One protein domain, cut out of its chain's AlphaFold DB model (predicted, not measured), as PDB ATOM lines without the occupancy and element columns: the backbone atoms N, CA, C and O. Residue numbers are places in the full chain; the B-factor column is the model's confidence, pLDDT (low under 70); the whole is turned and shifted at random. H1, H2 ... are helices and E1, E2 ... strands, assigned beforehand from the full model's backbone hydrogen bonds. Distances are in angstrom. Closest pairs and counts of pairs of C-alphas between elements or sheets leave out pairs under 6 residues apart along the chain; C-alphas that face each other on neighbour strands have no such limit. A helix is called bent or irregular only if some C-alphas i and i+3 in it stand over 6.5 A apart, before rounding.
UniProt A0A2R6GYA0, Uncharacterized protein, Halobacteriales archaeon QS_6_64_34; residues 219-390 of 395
ATOM      1  N   ALA A 219      23.486  62.217   3.273       85.75
ATOM      2  CA  ALA A 219      23.093  61.675   4.574       85.75
ATOM      3  C   ALA A 219      21.787  62.312   5.058       85.75
ATOM      4  O   ALA A 219      20.906  61.607   5.546       85.75
ATOM      5  N   GLY A 220      21.645  63.626   4.862       86.19
ATOM      6  CA  GLY A 220      20.409  64.328   5.161       86.19
ATOM      7  C   GLY A 220      19.211  63.816   4.369       86.19
ATOM      8  O   GLY A 220      18.113  63.832   4.907       86.19
ATOM      9  N   PHE A 221      19.404  63.311   3.144       91.75
ATOM     10  CA  PHE A 221      18.347  62.700   2.336       91.75
ATOM     11  C   PHE A 221      17.617  61.599   3.108       91.75
ATOM     12  O   PHE A 221      16.391  61.618   3.168       91.75
ATOM     13  N   TYR A 222      18.357  60.694   3.756       91.62
ATOM     14  CA  TYR A 222      17.754  59.638   4.566       91.62
ATOM     15  C   TYR A 222      16.981  60.222   5.746       91.62
ATOM     16  O   TYR A 222      15.812  59.919   5.927       91.62
ATOM     17  N   THR A 223      17.600  61.111   6.521       90.94
ATOM     18  CA  THR A 223      16.975  61.658   7.738       90.94
ATOM     19  C   THR A 223      15.830  62.642   7.473       90.94
ATOM     20  O   THR A 223      15.085  62.961   8.388       90.94
ATOM     21  N   ARG A 224      15.719  63.191   6.257       90.75
ATOM     22  CA  ARG A 224      14.608  64.069   5.851       90.75
ATOM     23  C   ARG A 224      13.391  63.284   5.372       90.75
ATOM     24  O   ARG A 224      12.293  63.817   5.434       90.75
ATOM     25  N   ASN A 225      13.608  62.065   4.881       91.44
ATOM     26  CA  ASN A 225      12.574  61.220   4.288       91.44
ATOM     27  C   ASN A 225      12.304  59.951   5.112       91.44
ATOM     28  O   ASN A 225      11.576  59.083   4.652       91.44
ATOM     29  N   SER A 226      12.905  59.817   6.296       92.12
ATOM     30  CA  SER A 226      12.652  58.706   7.214       92.12
ATOM     31  C   SER A 226      12.652  59.164   8.660       92.12
ATOM     32  O   SER A 226      13.312  60.149   9.005       92.12
ATOM     33  N   ASP A 227      11.955  58.409   9.507       91.38
ATOM     34  CA  ASP A 227      11.917  58.651  10.953       91.38
ATOM     35  C   ASP A 227      13.210  58.193  11.653       91.38
ATOM     36  O   ASP A 227      13.435  58.470  12.836       91.38
ATOM     37  N   TYR A 228      14.092  57.510  10.919       91.56
ATOM     38  CA  TYR A 228      15.355  57.000  11.424       91.56
ATOM     39  C   TYR A 228      16.470  58.046  11.383       91.56
ATOM     40  O   TYR A 228      16.699  58.761  10.403       91.56
ATOM     41  N   THR A 229      17.276  58.057  12.440       92.94
ATOM     42  CA  THR A 229      18.552  58.775  12.442       92.94
ATOM     43  C   THR A 229      19.577  58.073  11.554       92.94
ATOM     44  O   THR A 229      19.536  56.857  11.345       92.94
ATOM     45  N   ILE A 230      20.574  58.814  11.065       92.38
ATOM     46  CA  ILE A 230      21.616  58.221  10.218       92.38
ATOM     47  C   ILE A 230      22.432  57.151  10.961       92.38
ATOM     48  O   ILE A 230      22.915  56.198  10.349       92.38
ATOM     49  N   GLU A 231      22.587  57.283  12.280       92.31
ATOM     50  CA  GLU A 231      23.211  56.270  13.130       92.31
ATOM     51  C   GLU A 231      22.402  54.968  13.150       92.31
ATOM     52  O   GLU A 231      22.980  53.899  12.962       92.31
ATOM     53  N   GLU A 232      21.078  55.049  13.298       92.81
ATOM     54  CA  GLU A 232      20.202  53.873  13.293       92.81
ATOM     55  C   GLU A 232      20.214  53.160  11.939       92.81
ATOM     56  O   GLU A 232      20.304  51.932  11.889       92.81
ATOM     57  N   ILE A 233      20.196  53.913  10.836       91.69
ATOM     58  CA  ILE A 233      20.253  53.337   9.485       91.69
ATOM     59  C   ILE A 233      21.597  52.631   9.257       91.69
ATOM     60  O   ILE A 233      21.638  51.542   8.689       91.69
ATOM     61  N   ARG A 234      22.708  53.195   9.747       90.62
ATOM     62  CA  ARG A 234      24.044  52.575   9.638       90.62
ATOM     63  C   ARG A 234      24.197  51.277  10.427       90.62
ATOM     64  O   ARG A 234      25.079  50.483  10.094       90.62
ATOM     65  N   ASP A 235      23.383  51.078  11.456       90.56
ATOM     66  CA  ASP A 235      23.375  49.857  12.264       90.56
ATOM     67  C   ASP A 235      22.444  48.771  11.686       90.56
ATOM     68  O   ASP A 235      22.520  47.603  12.089       90.56
ATOM     69  N   LYS A 236      21.605  49.117  10.700       90.38
ATOM     70  CA  LYS A 236      20.759  48.172   9.959       90.38
ATOM     71  C   LYS A 236      21.553  47.432   8.878       90.38
ATOM     72  O   LYS A 236      22.519  47.920   8.298       90.38
ATOM     73  N   ARG A 237      21.117  46.209   8.564       89.31
ATOM     74  CA  ARG A 237      21.589  45.483   7.372       89.31
ATOM     75  C   ARG A 237      20.951  46.072   6.120       89.31
ATOM     76  O   ARG A 237      19.815  46.519   6.180       89.31
ATOM     77  N   ALA A 238      21.600  45.931   4.964       86.62
ATOM     78  CA  ALA A 238      21.062  46.403   3.683       86.62
ATOM     79  C   ALA A 238      19.613  45.954   3.398       86.62
ATOM     80  O   ALA A 238      18.820  46.734   2.894       86.62
ATOM     81  N   SER A 239      19.238  44.722   3.762       86.12
ATOM     82  CA  SER A 239      17.855  44.246   3.605       86.12
ATOM     83  C   SER A 239      16.852  44.971   4.508       86.12
ATOM     84  O   SER A 239      15.705  45.122   4.129       86.12
ATOM     85  N   GLN A 240      17.283  45.404   5.695       89.38
ATOM     86  CA  GLN A 240      16.463  46.168   6.639       89.38
ATOM     87  C   GLN A 240      16.414  47.649   6.266       89.38
ATOM     88  O   GLN A 240      15.432  48.309   6.548       89.38
ATOM     89  N   VAL A 241      17.465  48.180   5.636       90.19
ATOM     90  CA  VAL A 241      17.413  49.520   5.041       90.19
ATOM     91  C   VAL A 241      16.420  49.530   3.881       90.19
ATOM     92  O   VAL A 241      15.611  50.439   3.799       90.19
ATOM     93  N   GLY A 242      16.444  48.504   3.024       89.50
ATOM     94  CA  GLY A 242      15.455  48.354   1.956       89.50
ATOM     95  C   GLY A 242      14.024  48.334   2.486       89.50
ATOM     96  O   GLY A 242      13.269  49.244   2.180       89.50
ATOM     97  N   ALA A 243      13.709  47.367   3.347       87.56
ATOM     98  CA  ALA A 243      12.347  47.178   3.837       87.56
ATOM     99  C   ALA A 243      11.890  48.260   4.833       87.56
ATOM    100  O   ALA A 243      10.859  48.890   4.640       87.56
ATOM    101  N   ASP A 244      12.655  48.503   5.902       88.62
ATOM    102  CA  ASP A 244      12.177  49.329   7.022       88.62
ATOM    103  C   ASP A 244      12.373  50.834   6.795       88.62
ATOM    104  O   ASP A 244      11.873  51.628   7.577       88.62
ATOM    105  N   VAL A 245      13.222  51.239   5.845       91.38
ATOM    106  CA  VAL A 245      13.590  52.656   5.665       91.38
ATOM    107  C   VAL A 245      13.192  53.129   4.278       91.38
ATOM    108  O   VAL A 245      12.560  54.169   4.139       91.38
ATOM    109  N   VAL A 246      13.573  52.390   3.236       92.62
ATOM    110  CA  VAL A 246      13.332  52.822   1.859       92.62
ATOM    111  C   VAL A 246      11.892  52.560   1.428       92.62
ATOM    112  O   VAL A 246      11.262  53.475   0.910       92.62
ATOM    113  N   GLU A 247      11.386  51.347   1.636       91.25
ATOM    114  CA  GLU A 247      10.013  50.958   1.284       91.25
ATOM    115  C   GLU A 247       8.976  51.610   2.212       91.25
ATOM    116  O   GLU A 247       7.978  52.126   1.721       91.25
ATOM    117  N   GLU A 248       9.219  51.625   3.527       88.38
ATOM    118  CA  GLU A 248       8.242  52.100   4.521       88.38
ATOM    119  C   GLU A 248       8.184  53.628   4.660       88.38
ATOM    120  O   GLU A 248       7.093  54.190   4.700       88.38
ATOM    121  N   ASP A 249       9.336  54.307   4.690       91.44
ATOM    122  CA  ASP A 249       9.360  55.750   4.949       91.44
ATOM    123  C   ASP A 249       9.673  56.552   3.680       91.44
ATOM    124  O   ASP A 249       8.932  57.455   3.293       91.44
ATOM    125  N   ILE A 250      10.797  56.253   3.020       93.62
ATOM    126  CA  ILE A 250      11.340  57.138   1.982       93.62
ATOM    127  C   ILE A 250      10.469  57.135   0.731       93.62
ATOM    128  O   ILE A 250      10.189  58.207   0.204       93.62
ATOM    129  N   ALA A 251      10.073  55.970   0.221       94.62
ATOM    130  CA  ALA A 251       9.322  55.900  -1.026       94.62
ATOM    131  C   ALA A 251       7.948  56.588  -0.924       94.62
ATOM    132  O   ALA A 251       7.706  57.467  -1.756       94.62
ATOM    133  N   PRO A 252       7.100  56.313   0.091       93.31
ATOM    134  CA  PRO A 252       5.856  57.055   0.281       93.31
ATOM    135  C   PRO A 252       6.089  58.564   0.421       93.31
ATOM    136  O   PRO A 252       5.489  59.341  -0.318       93.31
ATOM    137  N   ASN A 253       7.041  58.984   1.266       93.31
ATOM    138  CA  ASN A 253       7.350  60.404   1.465       93.31
ATOM    139  C   ASN A 253       7.793  61.104   0.170       93.31
ATOM    140  O   ASN A 253       7.416  62.248  -0.076       93.31
ATOM    141  N   LEU A 254       8.607  60.446  -0.662       93.38
ATOM    142  CA  LEU A 254       9.040  61.007  -1.945       93.38
ATOM    143  C   LEU A 254       7.894  61.116  -2.946       93.38
ATOM    144  O   LEU A 254       7.881  62.050  -3.744       93.38
ATOM    145  N   ILE A 255       6.959  60.166  -2.931       94.50
ATOM    146  CA  ILE A 255       5.785  60.192  -3.801       94.50
ATOM    147  C   ILE A 255       4.854  61.336  -3.390       94.50
ATOM    148  O   ILE A 255       4.482  62.133  -4.242       94.50
ATOM    149  N   GLU A 256       4.560  61.490  -2.098       92.44
ATOM    150  CA  GLU A 256       3.703  62.571  -1.579       92.44
ATOM    151  C   GLU A 256       4.301  63.975  -1.768       92.44
ATOM    152  O   GLU A 256       3.582  64.974  -1.793       92.44
ATOM    153  N   GLN A 257       5.624  64.084  -1.913       91.75
ATOM    154  CA  GLN A 257       6.285  65.350  -2.241       91.75
ATOM    155  C   GLN A 257       6.070  65.782  -3.696       91.75
ATOM    156  O   GLN A 257       6.295  66.953  -4.022       91.75
ATOM    157  N   ARG A 258       5.645  64.876  -4.585       92.44
ATOM    158  CA  ARG A 258       5.344  65.218  -5.979       92.44
ATOM    159  C   ARG A 258       4.034  65.992  -6.023       92.44
ATOM    160  O   ARG A 258       3.021  65.582  -5.462       92.44
ATOM    161  N   GLU A 259       4.048  67.132  -6.705       92.75
ATOM    162  CA  GLU A 259       2.876  68.004  -6.775       92.75
ATOM    163  C   GLU A 259       1.676  67.259  -7.376       92.75
ATOM    164  O   GLU A 259       1.733  66.791  -8.511       92.75
ATOM    165  N   GLY A 260       0.591  67.162  -6.604       93.38
ATOM    166  CA  GLY A 260      -0.653  66.515  -7.026       93.38
ATOM    167  C   GLY A 260      -0.680  64.994  -6.874       93.38
ATOM    168  O   GLY A 260      -1.686  64.402  -7.246       93.38
ATOM    169  N   TRP A 261       0.371  64.370  -6.339       96.00
ATOM    170  CA  TRP A 261       0.389  62.931  -6.089       96.00
ATOM    171  C   TRP A 261      -0.120  62.590  -4.689       96.00
ATOM    172  O   TRP A 261       0.050  63.359  -3.741       96.00
ATOM    173  N   GLU A 262      -0.710  61.407  -4.563       94.25
ATOM    174  CA  GLU A 262      -1.251  60.876  -3.313       94.25
ATOM    175  C   GLU A 262      -0.904  59.393  -3.176       94.25
ATOM    176  O   GLU A 262      -1.055  58.625  -4.126       94.25
ATOM    177  N   VAL A 263      -0.432  58.971  -2.001       93.19
ATOM    178  CA  VAL A 263      -0.212  57.551  -1.702       93.19
ATOM    179  C   VAL A 263      -1.528  56.935  -1.232       93.19
ATOM    180  O   VAL A 263      -2.066  57.313  -0.197       93.19
ATOM    181  N   VAL A 264      -2.019  55.955  -1.989       91.12
ATOM    182  CA  VAL A 264      -3.257  55.207  -1.711       91.12
ATOM    183  C   VAL A 264      -2.958  53.980  -0.845       91.12
ATOM    184  O   VAL A 264      -3.724  53.617   0.041       91.12
ATOM    185  N   TYR A 265      -1.812  53.339  -1.079       89.94
ATOM    186  CA  TYR A 265      -1.354  52.165  -0.340       89.94
ATOM    187  C   TYR A 265       0.161  52.210  -0.158       89.94
ATOM    188  O   TYR A 265       0.876  52.462  -1.119       89.94
ATOM    189  N   GLY A 266       0.669  51.903   1.035       82.81
ATOM    190  CA  GLY A 266       2.111  51.891   1.321       82.81
ATOM    191  C   GLY A 266       2.427  51.222   2.654       82.81
ATOM    192  O   GLY A 266       2.994  51.837   3.551       82.81
ATOM    193  N   LYS A 267       1.956  49.985   2.847       73.00
ATOM    194  CA  LYS A 267       2.032  49.294   4.142       73.00
ATOM    195  C   LYS A 267       3.232  48.355   4.219       73.00
ATOM    196  O   LYS A 267       3.472  47.562   3.313       73.00
ATOM    197  N   GLN A 268       3.899  48.342   5.375       66.88
ATOM    198  CA  GLN A 268       4.955  47.379   5.680       66.88
ATOM    199  C   GLN A 268       4.418  45.937   5.665       66.88
ATOM    200  O   GLN A 268       3.737  45.479   6.592       66.88
ATOM    201  N   LYS A 269       4.786  45.177   4.632       61.53
ATOM    202  CA  LYS A 269       4.577  43.728   4.571       61.53
ATOM    203  C   LYS A 269       5.707  43.050   5.333       61.53
ATOM    204  O   LYS A 269       6.733  42.684   4.773       61.53
ATOM    205  N   GLY A 270       5.557  42.904   6.649       49.16
ATOM    206  CA  GLY A 270       6.534  42.179   7.462       49.16
ATOM    207  C   GLY A 270       6.733  40.747   6.943       49.16
ATOM    208  O   GLY A 270       5.912  39.875   7.213       49.16
ATOM    209  N   GLY A 271       7.813  40.478   6.204       53.38
ATOM    210  CA  GLY A 271       8.040  39.162   5.605       53.38
ATOM    211  C   GLY A 271       8.979  39.165   4.399       53.38
ATOM    212  O   GLY A 271       9.688  40.128   4.140       53.38
ATOM    213  N   THR A 272       9.025  38.037   3.686       54.72
ATOM    214  CA  THR A 272       9.738  37.884   2.402       54.72
ATOM    215  C   THR A 272       8.772  37.777   1.224       54.72
ATOM    216  O   THR A 272       9.178  37.307   0.159       54.72
ATOM    217  N   ASP A 273       7.489  38.069   1.446       63.56
ATOM    218  CA  ASP A 273       6.483  37.912   0.405       63.56
ATOM    219  C   ASP A 273       6.602  39.063  -0.586       63.56
ATOM    220  O   ASP A 273       6.744  40.220  -0.194       63.56
ATOM    221  N   ALA A 274       6.643  38.727  -1.870       70.31
ATOM    222  CA  ALA A 274       6.829  39.712  -2.923       70.31
ATOM    223  C   ALA A 274       5.458  40.289  -3.253       70.31
ATOM    224  O   ALA A 274       4.744  39.739  -4.097       70.31
ATOM    225  N   GLY A 275       5.069  41.318  -2.513       84.44
ATOM    226  CA  GLY A 275       3.823  42.042  -2.695       84.44
ATOM    227  C   GLY A 275       4.003  43.364  -3.420       84.44
ATOM    228  O   GLY A 275       5.124  43.750  -3.722       84.44
ATOM    229  N   ILE A 276       2.895  44.052  -3.702       90.25
ATOM    230  CA  ILE A 276       2.944  45.455  -4.144       90.25
ATOM    231  C   ILE A 276       3.480  46.309  -2.988       90.25
ATOM    232  O   ILE A 276       2.947  46.191  -1.880       90.25
ATOM    233  N   ASP A 277       4.498  47.131  -3.250       91.94
ATOM    234  CA  ASP A 277       5.125  47.989  -2.238       91.94
ATOM    235  C   ASP A 277       4.281  49.245  -1.990       91.94
ATOM    236  O   ASP A 277       3.835  49.484  -0.867       91.94
ATOM    237  N   VAL A 278       4.015  50.020  -3.050       93.44
ATOM    238  CA  VAL A 278       3.236  51.264  -2.979       93.44
ATOM    239  C   VAL A 278       2.251  51.358  -4.149       93.44
ATOM    240  O   VAL A 278       2.556  50.978  -5.279       93.44
ATOM    241  N   ILE A 279       1.055  51.881  -3.879       94.69
ATOM    242  CA  ILE A 279       0.087  52.317  -4.891       94.69
ATOM    243  C   ILE A 279      -0.151  53.800  -4.670       94.69
ATOM    244  O   ILE A 279      -0.434  54.225  -3.550       94.69
ATOM    245  N   ALA A 280      -0.044  54.578  -5.736       95.69
ATOM    246  CA  ALA A 280      -0.256  56.013  -5.710       95.69
ATOM    247  C   ALA A 280      -1.267  56.440  -6.772       95.69
ATOM    248  O   ALA A 280      -1.589  55.681  -7.686       95.69
ATOM    249  N   LYS A 281      -1.743  57.672  -6.649       95.56
ATOM    250  CA  LYS A 281      -2.499  58.392  -7.663       95.56
ATOM    251  C   LYS A 281      -1.654  59.573  -8.120       95.56
ATOM    252  O   LYS A 281      -1.159  60.323  -7.278       95.56
ATOM    253  N   ASN A 282      -1.425  59.704  -9.423       95.81
ATOM    254  CA  ASN A 282      -0.647  60.813  -9.970       95.81
ATOM    255  C   ASN A 282      -1.493  62.101 -10.058       95.81
ATOM    256  O   ASN A 282      -2.691  62.109  -9.763       95.81
ATOM    257  N   ALA A 283      -0.870  63.199 -10.494       95.12
ATOM    258  CA  ALA A 283      -1.522  64.506 -10.614       95.12
ATOM    259  C   ALA A 283      -2.719  64.540 -11.585       95.12
ATOM    260  O   ALA A 283      -3.587  65.408 -11.454       95.12
ATOM    261  N   ASP A 284      -2.773  63.610 -12.543       95.69
ATOM    262  CA  ASP A 284      -3.864  63.477 -13.511       95.69
ATOM    263  C   ASP A 284      -5.016  62.606 -12.982       95.69
ATOM    264  O   ASP A 284      -6.117  62.608 -13.539       95.69
ATOM    265  N   GLY A 285      -4.807  61.943 -11.842       93.56
ATOM    266  CA  GLY A 285      -5.776  61.057 -11.217       93.56
ATOM    267  C   GLY A 285      -5.629  59.590 -11.621       93.56
ATOM    268  O   GLY A 285      -6.485  58.794 -11.232       93.56
ATOM    269  N   ASP A 286      -4.583  59.228 -12.361       95.75
ATOM    270  CA  ASP A 286      -4.325  57.848 -12.770       95.75
ATOM    271  C   ASP A 286      -3.593  57.084 -11.663       95.75
ATOM    272  O   ASP A 286      -2.805  57.650 -10.898       95.75
ATOM    273  N   TYR A 287      -3.864  55.782 -11.562       96.94
ATOM    274  CA  TYR A 287      -3.191  54.925 -10.592       96.94
ATOM    275  C   TYR A 287      -1.791  54.549 -11.070       96.94
ATOM    276  O   TYR A 287      -1.585  54.218 -12.236       96.94
ATOM    277  N   VAL A 288      -0.844  54.529 -10.137       97.69
ATOM    278  CA  VAL A 288       0.546  54.138 -10.368       97.69
ATOM    279  C   VAL A 288       0.912  53.033  -9.387       97.69
ATOM    280  O   VAL A 288       0.828  53.209  -8.169       97.69
ATOM    281  N   ILE A 289       1.326  51.885  -9.916       97.06
ATOM    282  CA  ILE A 289       1.853  50.771  -9.127       97.06
ATOM    283  C   ILE A 289       3.361  50.946  -9.033       97.06
ATOM    284  O   ILE A 289       4.065  50.855 -10.041       97.06
ATOM    285  N   VAL A 290       3.855  51.207  -7.827       96.44
ATOM    286  CA  VAL A 290       5.258  51.522  -7.586       96.44
ATOM    287  C   VAL A 290       5.932  50.335  -6.913       96.44
ATOM    288  O   VAL A 290       5.585  49.940  -5.800       96.44
ATOM    289  N   GLU A 291       6.934  49.788  -7.590       95.25
ATOM    290  CA  GLU A 291       7.879  48.862  -6.982       95.25
ATOM    291  C   GLU A 291       9.086  49.642  -6.469       95.25
ATOM    292  O   GLU A 291       9.690  50.444  -7.189       95.25
ATOM    293  N   VAL A 292       9.487  49.358  -5.238       93.62
ATOM    294  CA  VAL A 292      10.578  50.039  -4.559       93.62
ATOM    295  C   VAL A 292      11.782  49.109  -4.450       93.62
ATOM    296  O   VAL A 292      11.693  47.911  -4.176       93.62
ATOM    297  N   LYS A 293      12.974  49.648  -4.710       91.62
ATOM    298  CA  LYS A 293      14.234  48.912  -4.597       91.62
ATOM    299  C   LYS A 293      15.266  49.699  -3.822       91.62
ATOM    300  O   LYS A 293      15.473  50.890  -4.033       91.62
ATOM    301  N   TYR A 294      16.025  48.969  -3.017       91.25
ATOM    302  CA  TYR A 294      17.242  49.463  -2.400       91.25
ATOM    303  C   TYR A 294      18.451  48.617  -2.797       91.25
ATOM    304  O   TYR A 294      18.406  47.381  -2.822       91.25
ATOM    305  N   THR A 295      19.577  49.276  -3.070       87.56
ATOM    306  CA  THR A 295      20.867  48.602  -3.231       87.56
ATOM    307  C   THR A 295      22.014  49.435  -2.670       87.56
ATOM    308  O   THR A 295      22.267  50.549  -3.117       87.56
ATOM    309  N   GLY A 296      22.776  48.849  -1.743       84.62
ATOM    310  CA  GLY A 296      24.103  49.342  -1.337       84.62
ATOM    311  C   GLY A 296      25.238  48.844  -2.244       84.62
ATOM    312  O   GLY A 296      26.414  48.963  -1.923       84.62
ATOM    313  N   GLN A 297      24.907  48.187  -3.359       81.19
ATOM    314  CA  GLN A 297      25.869  47.649  -4.321       81.19
ATOM    315  C   GLN A 297      25.740  48.357  -5.663       81.19
ATOM    316  O   GLN A 297      24.624  48.621  -6.111       81.19
ATOM    317  N   ASN A 298      26.877  48.540  -6.337       76.19
ATOM    318  CA  ASN A 298      26.951  49.102  -7.681       76.19
ATOM    319  C   ASN A 298      26.304  48.145  -8.699       76.19
ATOM    320  O   ASN A 298      26.936  47.215  -9.215       76.19
ATOM    321  N   LYS A 299      24.998  48.321  -8.911       77.44
ATOM    322  CA  LYS A 299      24.154  47.512  -9.790       77.44
ATOM    323  C   LYS A 299      23.184  48.422 -10.532       77.44
ATOM    324  O   LYS A 299      22.518  49.248  -9.918       77.44
ATOM    325  N   ALA A 300      23.064  48.196 -11.837       79.00
ATOM    326  CA  ALA A 300      22.014  48.812 -12.639       79.00
ATOM    327  C   ALA A 300      20.631  48.428 -12.101       79.00
ATOM    328  O   ALA A 300      20.418  47.278 -11.688       79.00
ATOM    329  N   VAL A 301      19.692  49.366 -12.175       82.69
ATOM    330  CA  VAL A 301      18.267  49.062 -12.044       82.69
ATOM    331  C   VAL A 301      17.845  48.305 -13.299       82.69
ATOM    332  O   VAL A 301      18.079  48.767 -14.406       82.69
ATOM    333  N   GLY A 302      17.286  47.108 -13.164       83.94
ATOM    334  CA  GLY A 302      16.946  46.300 -14.336       83.94
ATOM    335  C   GLY A 302      16.116  45.075 -13.997       83.94
ATOM    336  O   GLY A 302      15.914  44.766 -12.824       83.94
ATOM    337  N   LYS A 303      15.693  44.317 -15.016       84.12
ATOM    338  CA  LYS A 303      14.787  43.151 -14.894       84.12
ATOM    339  C   LYS A 303      15.117  42.177 -13.765       84.12
ATOM    340  O   LYS A 303      14.235  41.553 -13.195       84.12
ATOM    341  N   ARG A 304      16.405  41.999 -13.449       84.12
ATOM    342  CA  ARG A 304      16.853  41.083 -12.386       84.12
ATOM    343  C   ARG A 304      16.419  41.519 -10.984       84.12
ATOM    344  O   ARG A 304      16.439  40.682 -10.084       84.12
ATOM    345  N   SER A 305      16.093  42.798 -10.803       85.12
ATOM    346  CA  SER A 305      15.493  43.327  -9.575       85.12
ATOM    347  C   SER A 305      14.014  42.944  -9.441       85.12
ATOM    348  O   SER A 305      13.554  42.775  -8.318       85.12
ATOM    349  N   LEU A 306      13.340  42.676 -10.567       89.12
ATOM    350  CA  LEU A 306      11.936  42.264 -10.692       89.12
ATOM    351  C   LEU A 306      11.824  40.762 -10.996       89.12
ATOM    352  O   LEU A 306      11.178  40.341 -11.951       89.12
ATOM    353  N   LYS A 307      12.566  39.928 -10.262       88.56
ATOM    354  CA  LYS A 307      12.654  38.478 -10.533       88.56
ATOM    355  C   LYS A 307      11.716  37.628  -9.679       88.56
ATOM    356  O   LYS A 307      11.717  36.408  -9.836       88.56
ATOM    357  N   SER A 308      11.023  38.240  -8.721       89.38
ATOM    358  CA  SER A 308      10.073  37.536  -7.864       89.38
ATOM    359  C   SER A 308       8.908  37.022  -8.705       89.38
ATOM    360  O   SER A 308       8.591  37.596  -9.742       89.38
ATOM    361  N   THR A 309       8.299  35.914  -8.297       91.69
ATOM    362  CA  THR A 309       7.236  35.261  -9.071       91.69
ATOM    363  C   THR A 309       6.101  34.810  -8.171       91.69
ATOM    364  O   THR A 309       6.366  34.365  -7.056       91.69
ATOM    365  N   ARG A 310       4.874  34.831  -8.693       89.56
ATOM    366  CA  ARG A 310       3.665  34.294  -8.050       89.56
ATOM    367  C   ARG A 310       3.081  33.157  -8.872       89.56
ATOM    368  O   ARG A 310       3.194  33.161 -10.097       89.56
ATOM    369  N   THR A 311       2.491  32.176  -8.191       91.94
ATOM    370  CA  THR A 311       1.713  31.118  -8.849       91.94
ATOM    371  C   THR A 311       0.266  31.578  -8.921       91.94
ATOM    372  O   THR A 311      -0.306  31.889  -7.886       91.94
ATOM    373  N   LEU A 312      -0.302  31.628 -10.122       90.25
ATOM    374  CA  LEU A 312      -1.677  32.068 -10.348       90.25
ATOM    375  C   LEU A 312      -2.677  30.935 -10.061       90.25
ATOM    376  O   LEU A 312      -2.303  29.761  -9.999       90.25
ATOM    377  N   ASP A 313      -3.966  31.274  -9.974       86.69
ATOM    378  CA  ASP A 313      -5.062  30.321  -9.729       86.69
ATOM    379  C   ASP A 313      -5.123  29.165 -10.746       86.69
ATOM    380  O   ASP A 313      -5.550  28.054 -10.423       86.69
ATOM    381  N   ASP A 314      -4.686  29.407 -11.986       90.56
ATOM    382  CA  ASP A 314      -4.627  28.402 -13.052       90.56
ATOM    383  C   ASP A 314      -3.362  27.517 -13.002       90.56
ATOM    384  O   ASP A 314      -3.184  26.620 -13.832       90.56
ATOM    385  N   GLY A 315      -2.493  27.741 -12.011       91.06
ATOM    386  CA  GLY A 315      -1.225  27.046 -11.809       91.06
ATOM    387  C   GLY A 315      -0.067  27.564 -12.667       91.06
ATOM    388  O   GLY A 315       1.025  26.994 -12.598       91.06
ATOM    389  N   SER A 316      -0.275  28.605 -13.477       95.19
ATOM    390  CA  SER A 316       0.804  29.286 -14.198       95.19
ATOM    391  C   SER A 316       1.602  30.214 -13.272       95.19
ATOM    392  O   SER A 316       1.320  30.332 -12.081       95.19
ATOM    393  N   THR A 317       2.668  30.825 -13.789       94.06
ATOM    394  CA  THR A 317       3.547  31.705 -13.012       94.06
ATOM    395  C   THR A 317       3.631  33.065 -13.678       94.06
ATOM    396  O   THR A 317       3.944  33.133 -14.865       94.06
ATOM    397  N   ALA A 318       3.418  34.123 -12.899       93.25
ATOM    398  CA  ALA A 318       3.652  35.499 -13.314       93.25
ATOM    399  C   ALA A 318       4.862  36.071 -12.573       93.25
ATOM    400  O   ALA A 318       5.126  35.727 -11.416       93.25
ATOM    401  N   THR A 319       5.622  36.924 -13.247       93.06
ATOM    402  CA  THR A 319       6.782  37.619 -12.682       93.06
ATOM    403  C   THR A 319       6.366  38.979 -12.134       93.06
ATOM    404  O   THR A 319       5.457  39.605 -12.662       93.06
ATOM    405  N   GLN A 320       7.073  39.466 -11.122       92.88
ATOM    406  CA  GLN A 320       6.877  40.780 -10.523       92.88
ATOM    407  C   GLN A 320       6.738  41.893 -11.569       92.88
ATOM    408  O   GLN A 320       7.504  41.939 -12.538       92.88
ATOM    409  N   MET A 321       5.746  42.759 -11.338       94.06
ATOM    410  CA  MET A 321       5.289  43.848 -12.214       94.06
ATOM    411  C   MET A 321       4.629  43.433 -13.546       94.06
ATOM    412  O   MET A 321       4.233  44.296 -14.327       94.06
ATOM    413  N   GLU A 322       4.441  42.140 -13.826       94.62
ATOM    414  CA  GLU A 322       3.515  41.712 -14.892       94.62
ATOM    415  C   GLU A 322       2.065  41.918 -14.435       94.62
ATOM    416  O   GLU A 322       1.767  41.787 -13.248       94.62
ATOM    417  N   ASP A 323       1.147  42.220 -15.355       95.75
ATOM    418  CA  ASP A 323      -0.230  42.588 -14.986       95.75
ATOM    419  C   ASP A 323      -0.934  41.468 -14.212       95.75
ATOM    420  O   ASP A 323      -1.679  41.712 -13.265       95.75
ATOM    421  N   GLU A 324      -0.682  40.218 -14.601       94.75
ATOM    422  CA  GLU A 324      -1.225  39.038 -13.937       94.75
ATOM    423  C   GLU A 324      -0.649  38.873 -12.524       94.75
ATOM    424  O   GLU A 324      -1.354  38.425 -11.618       94.75
ATOM    425  N   TRP A 325       0.612  39.269 -12.318       94.62
ATOM    426  CA  TRP A 325       1.230  39.295 -10.995       94.62
ATOM    427  C   TRP A 325       0.620  40.396 -10.131       94.62
ATOM    428  O   TRP A 325       0.280  40.121  -8.986       94.62
ATOM    429  N   ILE A 326       0.431  41.602 -10.680       94.88
ATOM    430  CA  ILE A 326      -0.165  42.746  -9.973       94.88
ATOM    431  C   ILE A 326      -1.605  42.418  -9.571       94.88
ATOM    432  O   ILE A 326      -1.965  42.578  -8.409       94.88
ATOM    433  N   SER A 327      -2.411  41.881 -10.492       94.06
ATOM    434  CA  SER A 327      -3.797  41.495 -10.203       94.06
ATOM    435  C   SER A 327      -3.885  40.426  -9.109       94.06
ATOM    436  O   SER A 327      -4.760  40.499  -8.248       94.06
ATOM    437  N   ASN A 328      -2.981  39.440  -9.115       92.50
ATOM    438  CA  ASN A 328      -2.937  38.416  -8.072       92.50
ATOM    439  C   ASN A 328      -2.442  38.981  -6.729       92.50
ATOM    440  O   ASN A 328      -3.074  38.719  -5.711       92.50
ATOM    441  N   ALA A 329      -1.381  39.794  -6.724       91.31
ATOM    442  CA  ALA A 329      -0.863  40.438  -5.516       91.31
ATOM    443  C   ALA A 329      -1.903  41.358  -4.863       91.31
ATOM    444  O   ALA A 329      -2.124  41.269  -3.661       91.31
ATOM    445  N   PHE A 330      -2.601  42.172  -5.659       91.06
ATOM    446  CA  PHE A 330      -3.689  43.024  -5.186       91.06
ATOM    447  C   PHE A 330      -4.780  42.201  -4.480       91.06
ATOM    448  O   PHE A 330      -5.104  42.467  -3.329       91.06
ATOM    449  N   LYS A 331      -5.282  41.141  -5.130       88.31
ATOM    450  CA  LYS A 331      -6.364  40.294  -4.595       88.31
ATOM    451  C   LYS A 331      -5.989  39.516  -3.337       88.31
ATOM    452  O   LYS A 331      -6.861  39.228  -2.522       88.31
ATOM    453  N   GLU A 332      -4.736  39.084  -3.231       86.06
ATOM    454  CA  GLU A 332      -4.286  38.254  -2.111       86.06
ATOM    455  C   GLU A 332      -3.862  39.072  -0.892       86.06
ATOM    456  O   GLU A 332      -3.929  38.557   0.224       86.06
ATOM    457  N   GLU A 333      -3.399  40.306  -1.092       82.75
ATOM    458  CA  GLU A 333      -2.679  41.044  -0.050       82.75
ATOM    459  C   GLU A 333      -3.312  42.361   0.369       82.75
ATOM    460  O   GLU A 333      -2.920  42.887   1.409       82.75
ATOM    461  N   ILE A 334      -4.217  42.915  -0.436       83.38
ATOM    462  CA  ILE A 334      -4.844  44.202  -0.152       83.38
ATOM    463  C   ILE A 334      -6.308  43.933   0.164       83.38
ATOM    464  O   ILE A 334      -7.104  43.597  -0.712       83.38
ATOM    465  N   GLU A 335      -6.651  44.019   1.448       75.12
ATOM    466  CA  GLU A 335      -8.027  43.820   1.901       75.12
ATOM    467  C   GLU A 335      -8.859  45.082   1.619       75.12
ATOM    468  O   GLU A 335      -8.362  46.206   1.687       75.12
ATOM    469  N   SER A 336     -10.147  44.916   1.301       72.06
ATOM    470  CA  SER A 336     -10.999  46.044   0.898       72.06
ATOM    471  C   SER A 336     -11.117  47.137   1.953       72.06
ATOM    472  O   SER A 336     -11.216  48.309   1.618       72.06
ATOM    473  N   ASP A 337     -11.091  46.755   3.227       69.88
ATOM    474  CA  ASP A 337     -11.136  47.658   4.374       69.88
ATOM    475  C   ASP A 337      -9.820  48.407   4.626       69.88
ATOM    476  O   ASP A 337      -9.832  49.402   5.350       69.88
ATOM    477  N   GLU A 338      -8.709  48.000   3.999       70.12
ATOM    478  CA  GLU A 338      -7.459  48.775   4.009       70.12
ATOM    479  C   GLU A 338      -7.545  50.028   3.125       70.12
ATOM    480  O   GLU A 338      -6.797  50.973   3.359       70.12
ATOM    481  N   LEU A 339      -8.476  50.058   2.163       71.12
ATOM    482  CA  LEU A 339      -8.662  51.136   1.181       71.12
ATOM    483  C   LEU A 339     -10.100  51.702   1.166       71.12
ATOM    484  O   LEU A 339     -10.493  52.396   0.230       71.12
ATOM    485  N   ASP A 340     -10.922  51.399   2.178       57.59
ATOM    486  CA  ASP A 340     -12.352  51.777   2.239       57.59
ATOM    487  C   ASP A 340     -12.574  53.241   2.678       57.59
ATOM    488  O   ASP A 340     -13.528  53.580   3.387       57.59
ATOM    489  N   VAL A 341     -11.673  54.138   2.270       55.88
ATOM    490  CA  VAL A 341     -11.897  55.581   2.329       55.88
ATOM    491  C   VAL A 341     -12.542  55.980   1.001       55.88
ATOM    492  O   VAL A 341     -12.032  55.699  -0.074       55.88
ATOM    493  N   GLU A 342     -13.744  56.550   1.071       61.66
ATOM    494  CA  GLU A 342     -14.435  57.211  -0.054       61.66
ATOM    495  C   GLU A 342     -14.670  56.392  -1.349       61.66
ATOM    496  O   GLU A 342     -15.078  56.955  -2.362       61.66
ATOM    497  N   GLY A 343     -14.559  55.059  -1.311       68.62
ATOM    498  CA  GLY A 343     -14.798  54.184  -2.470       68.62
ATOM    499  C   GLY A 343     -13.560  53.912  -3.330       68.62
ATOM    500  O   GLY A 343     -13.687  53.255  -4.369       68.62
ATOM    501  N   GLU A 344     -12.381  54.343  -2.876       75.38
ATOM    502  CA  GLU A 344     -11.093  54.183  -3.563       75.38
ATOM    503  C   GLU A 344     -10.778  52.727  -3.902       75.38
ATOM    504  O   GLU A 344     -10.381  52.447  -5.032       75.38
ATOM    505  N   TYR A 345     -11.055  51.779  -2.995       81.81
ATOM    506  CA  TYR A 345     -10.866  50.352  -3.285       81.81
ATOM    507  C   TYR A 345     -11.584  49.915  -4.568       81.81
ATOM    508  O   TYR A 345     -11.021  49.185  -5.373       81.81
ATOM    509  N   SER A 346     -12.825  50.368  -4.778       84.19
ATOM    510  CA  SER A 346     -13.620  49.946  -5.936       84.19
ATOM    511  C   SER A 346     -13.129  50.562  -7.245       84.19
ATOM    512  O   SER A 346     -13.151  49.900  -8.280       84.19
ATOM    513  N   GLU A 347     -12.658  51.809  -7.210       89.62
ATOM    514  CA  GLU A 347     -12.070  52.459  -8.382       89.62
ATOM    515  C   GLU A 347     -10.721  51.829  -8.739       89.62
ATOM    516  O   GLU A 347     -10.473  51.536  -9.909       89.62
ATOM    517  N   LEU A 348      -9.886  51.556  -7.734       91.12
ATOM    518  CA  LEU A 348      -8.611  50.878  -7.914       91.12
ATOM    519  C   LEU A 348      -8.799  49.431  -8.383       91.12
ATOM    520  O   LEU A 348      -8.113  49.004  -9.305       91.12
ATOM    521  N   GLU A 349      -9.749  48.679  -7.822       91.75
ATOM    522  CA  GLU A 349     -10.065  47.320  -8.277       91.75
ATOM    523  C   GLU A 349     -10.433  47.320  -9.768       91.75
ATOM    524  O   GLU A 349      -9.890  46.525 -10.536       91.75
ATOM    525  N   ILE A 350     -11.268  48.269 -10.209       92.94
ATOM    526  CA  ILE A 350     -11.624  48.440 -11.625       92.94
ATOM    527  C   ILE A 350     -10.394  48.794 -12.474       92.94
ATOM    528  O   ILE A 350     -10.236  48.246 -13.569       92.94
ATOM    529  N   ALA A 351      -9.527  49.690 -12.000       95.00
ATOM    530  CA  ALA A 351      -8.294  50.057 -12.694       95.00
ATOM    531  C   ALA A 351      -7.356  48.847 -12.855       95.00
ATOM    532  O   ALA A 351      -6.891  48.558 -13.960       95.00
ATOM    533  N   ILE A 352      -7.161  48.060 -11.790       94.62
ATOM    534  CA  ILE A 352      -6.363  46.828 -11.811       94.62
ATOM    535  C   ILE A 352      -6.962  45.788 -12.766       94.62
ATOM    536  O   ILE A 352      -6.228  45.174 -13.542       94.62
ATOM    537  N   GLU A 353      -8.283  45.583 -12.746       93.25
ATOM    538  CA  GLU A 353      -8.970  44.644 -13.643       93.25
ATOM    539  C   GLU A 353      -8.849  45.042 -15.119       93.25
ATOM    540  O   GLU A 353      -8.660  44.177 -15.981       93.25
ATOM    541  N   ASN A 354      -8.928  46.342 -15.408       95.88
ATOM    542  CA  ASN A 354      -8.820  46.877 -16.763       95.88
ATOM    543  C   ASN A 354      -7.378  47.091 -17.228       95.88
ATOM    544  O   ASN A 354      -7.178  47.368 -18.412       95.88
ATOM    545  N   LYS A 355      -6.393  46.918 -16.336       96.19
ATOM    546  CA  LYS A 355      -4.978  47.233 -16.586       96.19
ATOM    547  C   LYS A 355      -4.771  48.712 -16.943       96.19
ATOM    548  O   LYS A 355      -3.973  49.036 -17.813       96.19
ATOM    549  N   ASP A 356      -5.549  49.573 -16.297       96.56
ATOM    550  CA  ASP A 356      -5.574  51.020 -16.498       96.56
ATOM    551  C   ASP A 356      -4.794  51.702 -15.370       96.56
ATOM    552  O   ASP A 356      -5.363  52.254 -14.429       96.56
ATOM    553  N   TYR A 357      -3.478  51.510 -15.394       96.75
ATOM    554  CA  TYR A 357      -2.536  52.049 -14.418       96.75
ATOM    555  C   TYR A 357      -1.135  52.122 -15.029       96.75
ATOM    556  O   TYR A 357      -0.795  51.338 -15.919       96.75
ATOM    557  N   GLU A 358      -0.313  53.023 -14.507       97.19
ATOM    558  CA  GLU A 358       1.110  53.117 -14.828       97.19
ATOM    559  C   GLU A 358       1.937  52.233 -13.891       97.19
ATOM    560  O   GLU A 358       1.530  51.897 -12.770       97.19
ATOM    561  N   LYS A 359       3.135  51.861 -14.336       97.38
ATOM    562  CA  LYS A 359       4.097  51.100 -13.541       97.38
ATOM    563  C   LYS A 359       5.374  51.888 -13.344       97.38
ATOM    564  O   LYS A 359       6.091  52.201 -14.295       97.38
ATOM    565  N   GLU A 360       5.715  52.103 -12.083       96.75
ATOM    566  CA  GLU A 360       6.922  52.808 -11.690       96.75
ATOM    567  C   GLU A 360       7.900  51.880 -10.968       96.75
ATOM    568  O   GLU A 360       7.524  51.033 -10.154       96.75
ATOM    569  N   LEU A 361       9.190  52.083 -11.234       95.25
ATOM    570  CA  LEU A 361      10.272  51.533 -10.432       95.25
ATOM    571  C   LEU A 361      11.039  52.660  -9.734       95.25
ATOM    572  O   LEU A 361      11.797  53.394 -10.371       95.25
ATOM    573  N   LEU A 362      10.898  52.749  -8.411       95.38
ATOM    574  CA  LEU A 362      11.640  53.681  -7.567       95.38
ATOM    575  C   LEU A 362      12.833  52.960  -6.942       95.38
ATOM    576  O   LEU A 362      12.696  51.980  -6.217       95.38
ATOM    577  N   SER A 363      14.045  53.437  -7.207       93.31
ATOM    578  CA  SER A 363      15.279  52.791  -6.766       93.31
ATOM    579  C   SER A 363      16.178  53.749  -5.992       93.31
ATOM    580  O   SER A 363      16.813  54.626  -6.578       93.31
ATOM    581  N   VAL A 364      16.372  53.490  -4.698       93.12
ATOM    582  CA  VAL A 364      17.395  54.155  -3.879       93.12
ATOM    583  C   VAL A 364      18.704  53.372  -3.959       93.12
ATOM    584  O   VAL A 364      18.814  52.221  -3.528       93.12
ATOM    585  N   GLN A 365      19.732  54.006  -4.515       90.19
ATOM    586  CA  GLN A 365      21.055  53.418  -4.681       90.19
ATOM    587  C   GLN A 365      22.071  54.108  -3.783       90.19
ATOM    588  O   GLN A 365      22.500  55.238  -4.033       90.19
ATOM    589  N   ASP A 366      22.507  53.380  -2.763       88.56
ATOM    590  CA  ASP A 366      23.571  53.804  -1.865       88.56
ATOM    591  C   ASP A 366      24.907  53.193  -2.260       88.56
ATOM    592  O   ASP A 366      25.550  52.457  -1.517       88.56
ATOM    593  N   SER A 367      25.304  53.449  -3.499       80.56
ATOM    594  CA  SER A 367      26.601  53.026  -4.000       80.56
ATOM    595  C   SER A 367      27.136  53.996  -5.038       80.56
ATOM    596  O   SER A 367      26.379  54.797  -5.590       80.56
ATOM    597  N   SER A 368      28.439  53.912  -5.299       67.44
ATOM    598  CA  SER A 368      29.081  54.561  -6.445       67.44
ATOM    599  C   SER A 368      28.457  54.055  -7.754       67.44
ATOM    600  O   SER A 368      28.551  52.850  -8.020       67.44
ATOM    601  N   PRO A 369      27.802  54.914  -8.555       61.12
ATOM    602  CA  PRO A 369      27.212  54.509  -9.825       61.12
ATOM    603  C   PRO A 369      28.254  54.001 -10.826       61.12
ATOM    604  O   PRO A 369      29.329  54.573 -10.941       61.12
ATOM    605  N   THR A 370      27.911  52.981 -11.615       59.59
ATOM    606  CA  THR A 370      28.526  52.776 -12.949       59.59
ATOM    607  C   THR A 370      27.502  52.502 -14.046       59.59
ATOM    608  O   THR A 370      27.881  52.411 -15.205       59.59
ATOM    609  N   LYS A 371      26.222  52.298 -13.691       65.81
ATOM    610  CA  LYS A 371      25.125  52.051 -14.637       65.81
ATOM    611  C   LYS A 371      23.816  52.618 -14.114       65.81
ATOM    612  O   LYS A 371      23.516  52.443 -12.925       65.81
ATOM    613  N   SER A 372      23.035  53.249 -14.982       66.69
ATOM    614  CA  SER A 372      21.762  53.866 -14.608       66.69
ATOM    615  C   SER A 372      20.598  52.878 -14.605       66.69
ATOM    616  O   SER A 372      20.169  52.431 -13.537       66.69
ATOM    617  N   VAL A 373      20.135  52.489 -15.788       79.19
ATOM    618  CA  VAL A 373      18.908  51.726 -16.014       79.19
ATOM    619  C   VAL A 373      19.134  50.752 -17.175       79.19
ATOM    620  O   VAL A 373      19.705  51.098 -18.206       79.19
ATOM    621  N   ASP A 374      18.729  49.495 -17.010       81.75
ATOM    622  CA  ASP A 374      18.753  48.496 -18.079       81.75
ATOM    623  C   ASP A 374      17.586  48.769 -19.038       81.75
ATOM    624  O   ASP A 374      16.426  48.673 -18.635       81.75
ATOM    625  N   SER A 375      17.888  49.042 -20.313       69.62
ATOM    626  CA  SER A 375      16.891  49.339 -21.364       69.62
ATOM    627  C   SER A 375      15.841  48.241 -21.545       69.62
ATOM    628  O   SER A 375      14.794  48.426 -22.145       69.62
ATOM    629  N   ASN A 376      16.105  47.063 -20.999       79.25
ATOM    630  CA  ASN A 376      15.204  45.934 -21.035       79.25
ATOM    631  C   ASN A 376      13.971  46.056 -20.123       79.25
ATOM    632  O   ASN A 376      13.125  45.161 -20.188       79.25
ATOM    633  N   LEU A 377      13.873  47.064 -19.254       85.38
ATOM    634  CA  LEU A 377      12.720  47.235 -18.359       85.38
ATOM    635  C   LEU A 377      11.397  47.459 -19.107       85.38
ATOM    636  O   LEU A 377      10.373  46.983 -18.630       85.38
ATOM    637  N   GLU A 378      11.430  48.013 -20.319       82.62
ATOM    638  CA  GLU A 378      10.253  48.240 -21.174       82.62
ATOM    639  C   GLU A 378       9.460  46.944 -21.406       82.62
ATOM    640  O   GLU A 378       8.241  46.903 -21.333       82.62
ATOM    641  N   THR A 379      10.144  45.810 -21.575       84.00
ATOM    642  CA  THR A 379       9.457  44.516 -21.775       84.00
ATOM    643  C   THR A 379       8.703  44.007 -20.533       84.00
ATOM    644  O   THR A 379       8.068  42.955 -20.593       84.00
ATOM    645  N   LYS A 380       8.853  44.681 -19.386       85.06
ATOM    646  CA  LYS A 380       8.053  44.462 -18.174       85.06
ATOM    647  C   LYS A 380       6.886  45.451 -18.070       85.06
ATOM    648  O   LYS A 380       6.120  45.363 -17.117       85.06
ATOM    649  N   GLY A 381       6.732  46.326 -19.063       89.56
ATOM    650  CA  GLY A 381       5.752  47.403 -19.087       89.56
ATOM    651  C   GLY A 381       6.003  48.421 -17.986       89.56
ATOM    652  O   GLY A 381       5.040  48.867 -17.394       89.56
ATOM    653  N   ILE A 382       7.271  48.670 -17.628       94.62
ATOM    654  CA  ILE A 382       7.627  49.762 -16.716       94.62
ATOM    655  C   ILE A 382       7.627  51.049 -17.529       94.62
ATOM    656  O   ILE A 382       8.377  51.132 -18.503       94.62
ATOM    657  N   ASP A 383       6.824  52.012 -17.099       94.50
ATOM    658  CA  ASP A 383       6.643  53.298 -17.768       94.50
ATOM    659  C   ASP A 383       7.620  54.340 -17.209       94.50
ATOM    660  O   ASP A 383       8.214  55.112 -17.959       94.50
ATOM    661  N   ILE A 384       7.846  54.304 -15.888       94.94
ATOM    662  CA  ILE A 384       8.623  55.315 -15.163       94.94
ATOM    663  C   ILE A 384       9.727  54.656 -14.330       94.94
ATOM    664  O   ILE A 384       9.508  53.666 -13.625       94.94
ATOM    665  N   VAL A 385      10.931  55.229 -14.355       94.44
ATOM    666  CA  VAL A 385      12.042  54.836 -13.480       94.44
ATOM    667  C   VAL A 385      12.594  56.050 -12.739       94.44
ATOM    668  O   VAL A 385      13.195  56.941 -13.332       94.44
ATOM    669  N   ASN A 386      12.478  56.032 -11.411       94.19
ATOM    670  CA  ASN A 386      13.048  57.043 -10.525       94.19
ATOM    671  C   ASN A 386      14.271  56.476  -9.798       94.19
ATOM    672  O   ASN A 386      14.161  55.527  -9.023       94.19
ATOM    673  N   VAL A 387      15.456  57.049 -10.016       92.25
ATOM    674  CA  VAL A 387      16.704  56.597  -9.380       92.25
ATOM    675  C   VAL A 387      17.259  57.670  -8.456       92.25
ATOM    676  O   VAL A 387      17.717  58.715  -8.909       92.25
ATOM    677  N   ILE A 388      17.334  57.375  -7.159       92.25
ATOM    678  CA  ILE A 388      17.926  58.271  -6.166       92.25
ATOM    679  C   ILE A 388      19.334  57.799  -5.796       92.25
ATOM    680  O   ILE A 388      19.539  56.662  -5.368       92.25
ATOM    681  N   ARG A 389      20.329  58.679  -5.946       88.88
ATOM    682  CA  ARG A 389      21.761  58.377  -5.800       88.88
ATOM    683  C   ARG A 389      22.339  58.989  -4.528       88.88
ATOM    684  O   ARG A 389      22.732  60.149  -4.512       88.88
ATOM    685  N   THR A 390      22.466  58.188  -3.472       87.44
ATOM    686  CA  THR A 390      22.957  58.670  -2.166       87.44
ATOM    687  C   THR A 390      24.460  58.459  -1.958       87.44
ATOM    688  O   THR A 390      25.082  59.228  -1.242       87.44
TER     689      THR A 390
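This is residues 219 to 390 of the 395 residues of an uncharacterized protein of Halobacteriales archaeon QS_6_64_34 (UniProt A0A2R6GYA0). Look for a strongly twisted sheet of five strands, E1 to E3 with E6 and E7, and the kinked helix H3 packed over one of its faces. The short helices H1 and H2 make a corner beside H3 at one end of the domain, while at the other end H4 and H5 fold back on each other and the small hairpin E4 and E5 packs on H4. The printed part has 172 residues with six named helices and seven named strands, in the order H1 H2 H3 E1 E2 E3 E4 E5 H4 H5 E6 H6 E7, and its class is mixed, helices and strands. The large sheet is mixed, in the order E1, E2, E3, E6, E7, and the small one is antiparallel. The whole is compact, with a radius of gyration of the C-alphas of 15.9 A, and rounded, spanning 42 by 34 by 30 A.

Find C-alpha 219 at (23.093, 61.675, 4.574), where H1, residues 219 to 225, begins; H2 follows at residues 230 to 235. H3 then runs 24.3 A through residues 238 to 256, from C-alpha 238 at (21.062, 46.403, 3.683); it has a kink of 44 degrees near residue 246 and is irregular, but only just, with C-alphas 248 and 251 6.8 A apart. Read on to E1, residues 262 to 265, E2, residues 278 to 281, and E3, residues 287 to 295, the longest strand at 25.9 A. E4 holds residues 309 to 311 and E5 residues 317 to 319. H4, residues 323 to 333, is 15.2 A long, and H5, residues 344 to 354, 15.3 A. E6, residues 358 to 365, runs 22.4 A. H6, residues 375 to 380, is irregular, only just, with C-alphas 375 and 378 6.7 A apart. E7, residues 384 to 389, runs 16.4 A to C-alpha 389 at (21.761, 58.377, -5.800).

Start in the large sheet, where E1, E2 and E3 form a meander, each strand the antiparallel neighbour of the one before. N 264 and O 279 are 2.8 A apart between E1 and E2, and N 280 and O 288 2.9 A between E2 and E3, within hydrogen-bond range. E3 and E6 are parallel at 20 degrees, with N 293 and O 362 at 2.8 A. E6, H6 and E7 form a strand-helix-strand unit, two parallel neighbour strands with a helix between, with a right-handed crossover; N 363 and O 386 are 2.8 A apart. H3 is on one face of this sheet, making two layers, and its closest C-alphas to E3 are those of Gly 242 and Tyr 294, 4.8 A. H5 only grazes the sheet with residues 344 to 352, and H6 with residues 377 to 380. With residues 249 to 254, H3 touches H1 at a steep tilt of 58 degrees, closest at C-alphas Asn 225 and Ile 250, 4.8 A. H1 and H2 only just touch, with 3 pairs of C-alphas within 8 A, the closest those of Thr 223 and Ile 230 at 6.3 A, about perpendicular at 81 degrees. H4 and H5, a helical hairpin, only just touch, with 3 such pairs, the closest those of Ser 327 and Ile 352 at 6.1 A, at a shallow tilt of 31 degrees, opposite ways. In the hairpin E4 and E5, N 310 and O 318 are 2.9 A apart, and the C-alphas of Ala 318 and Trp 325, the closest of E5 and H4, are 5.1 A apart. H3 and H4 are apart. In H1, H2, H4 and H5 every O i to N i+4 pair is within hydrogen-bond range; H3 has 10 of 15, and H6 0 of 2 but 2 of 3 O i to N i+3 pairs.

The two C-alphas farthest apart, Gly 220 and Asp 314, are 47.4 A apart, while the first and last printed C-alphas are 7.4 A apart. The printed part has no cut. Its long links are E1 to E2, residues 266 to 277, and E3 to E4, residues 296 to 308. The mean pLDDT of the printed part is 87.2; look for values under 70 at residues 268 to 273, 337, 340 to 343, 368 to 372 and 375.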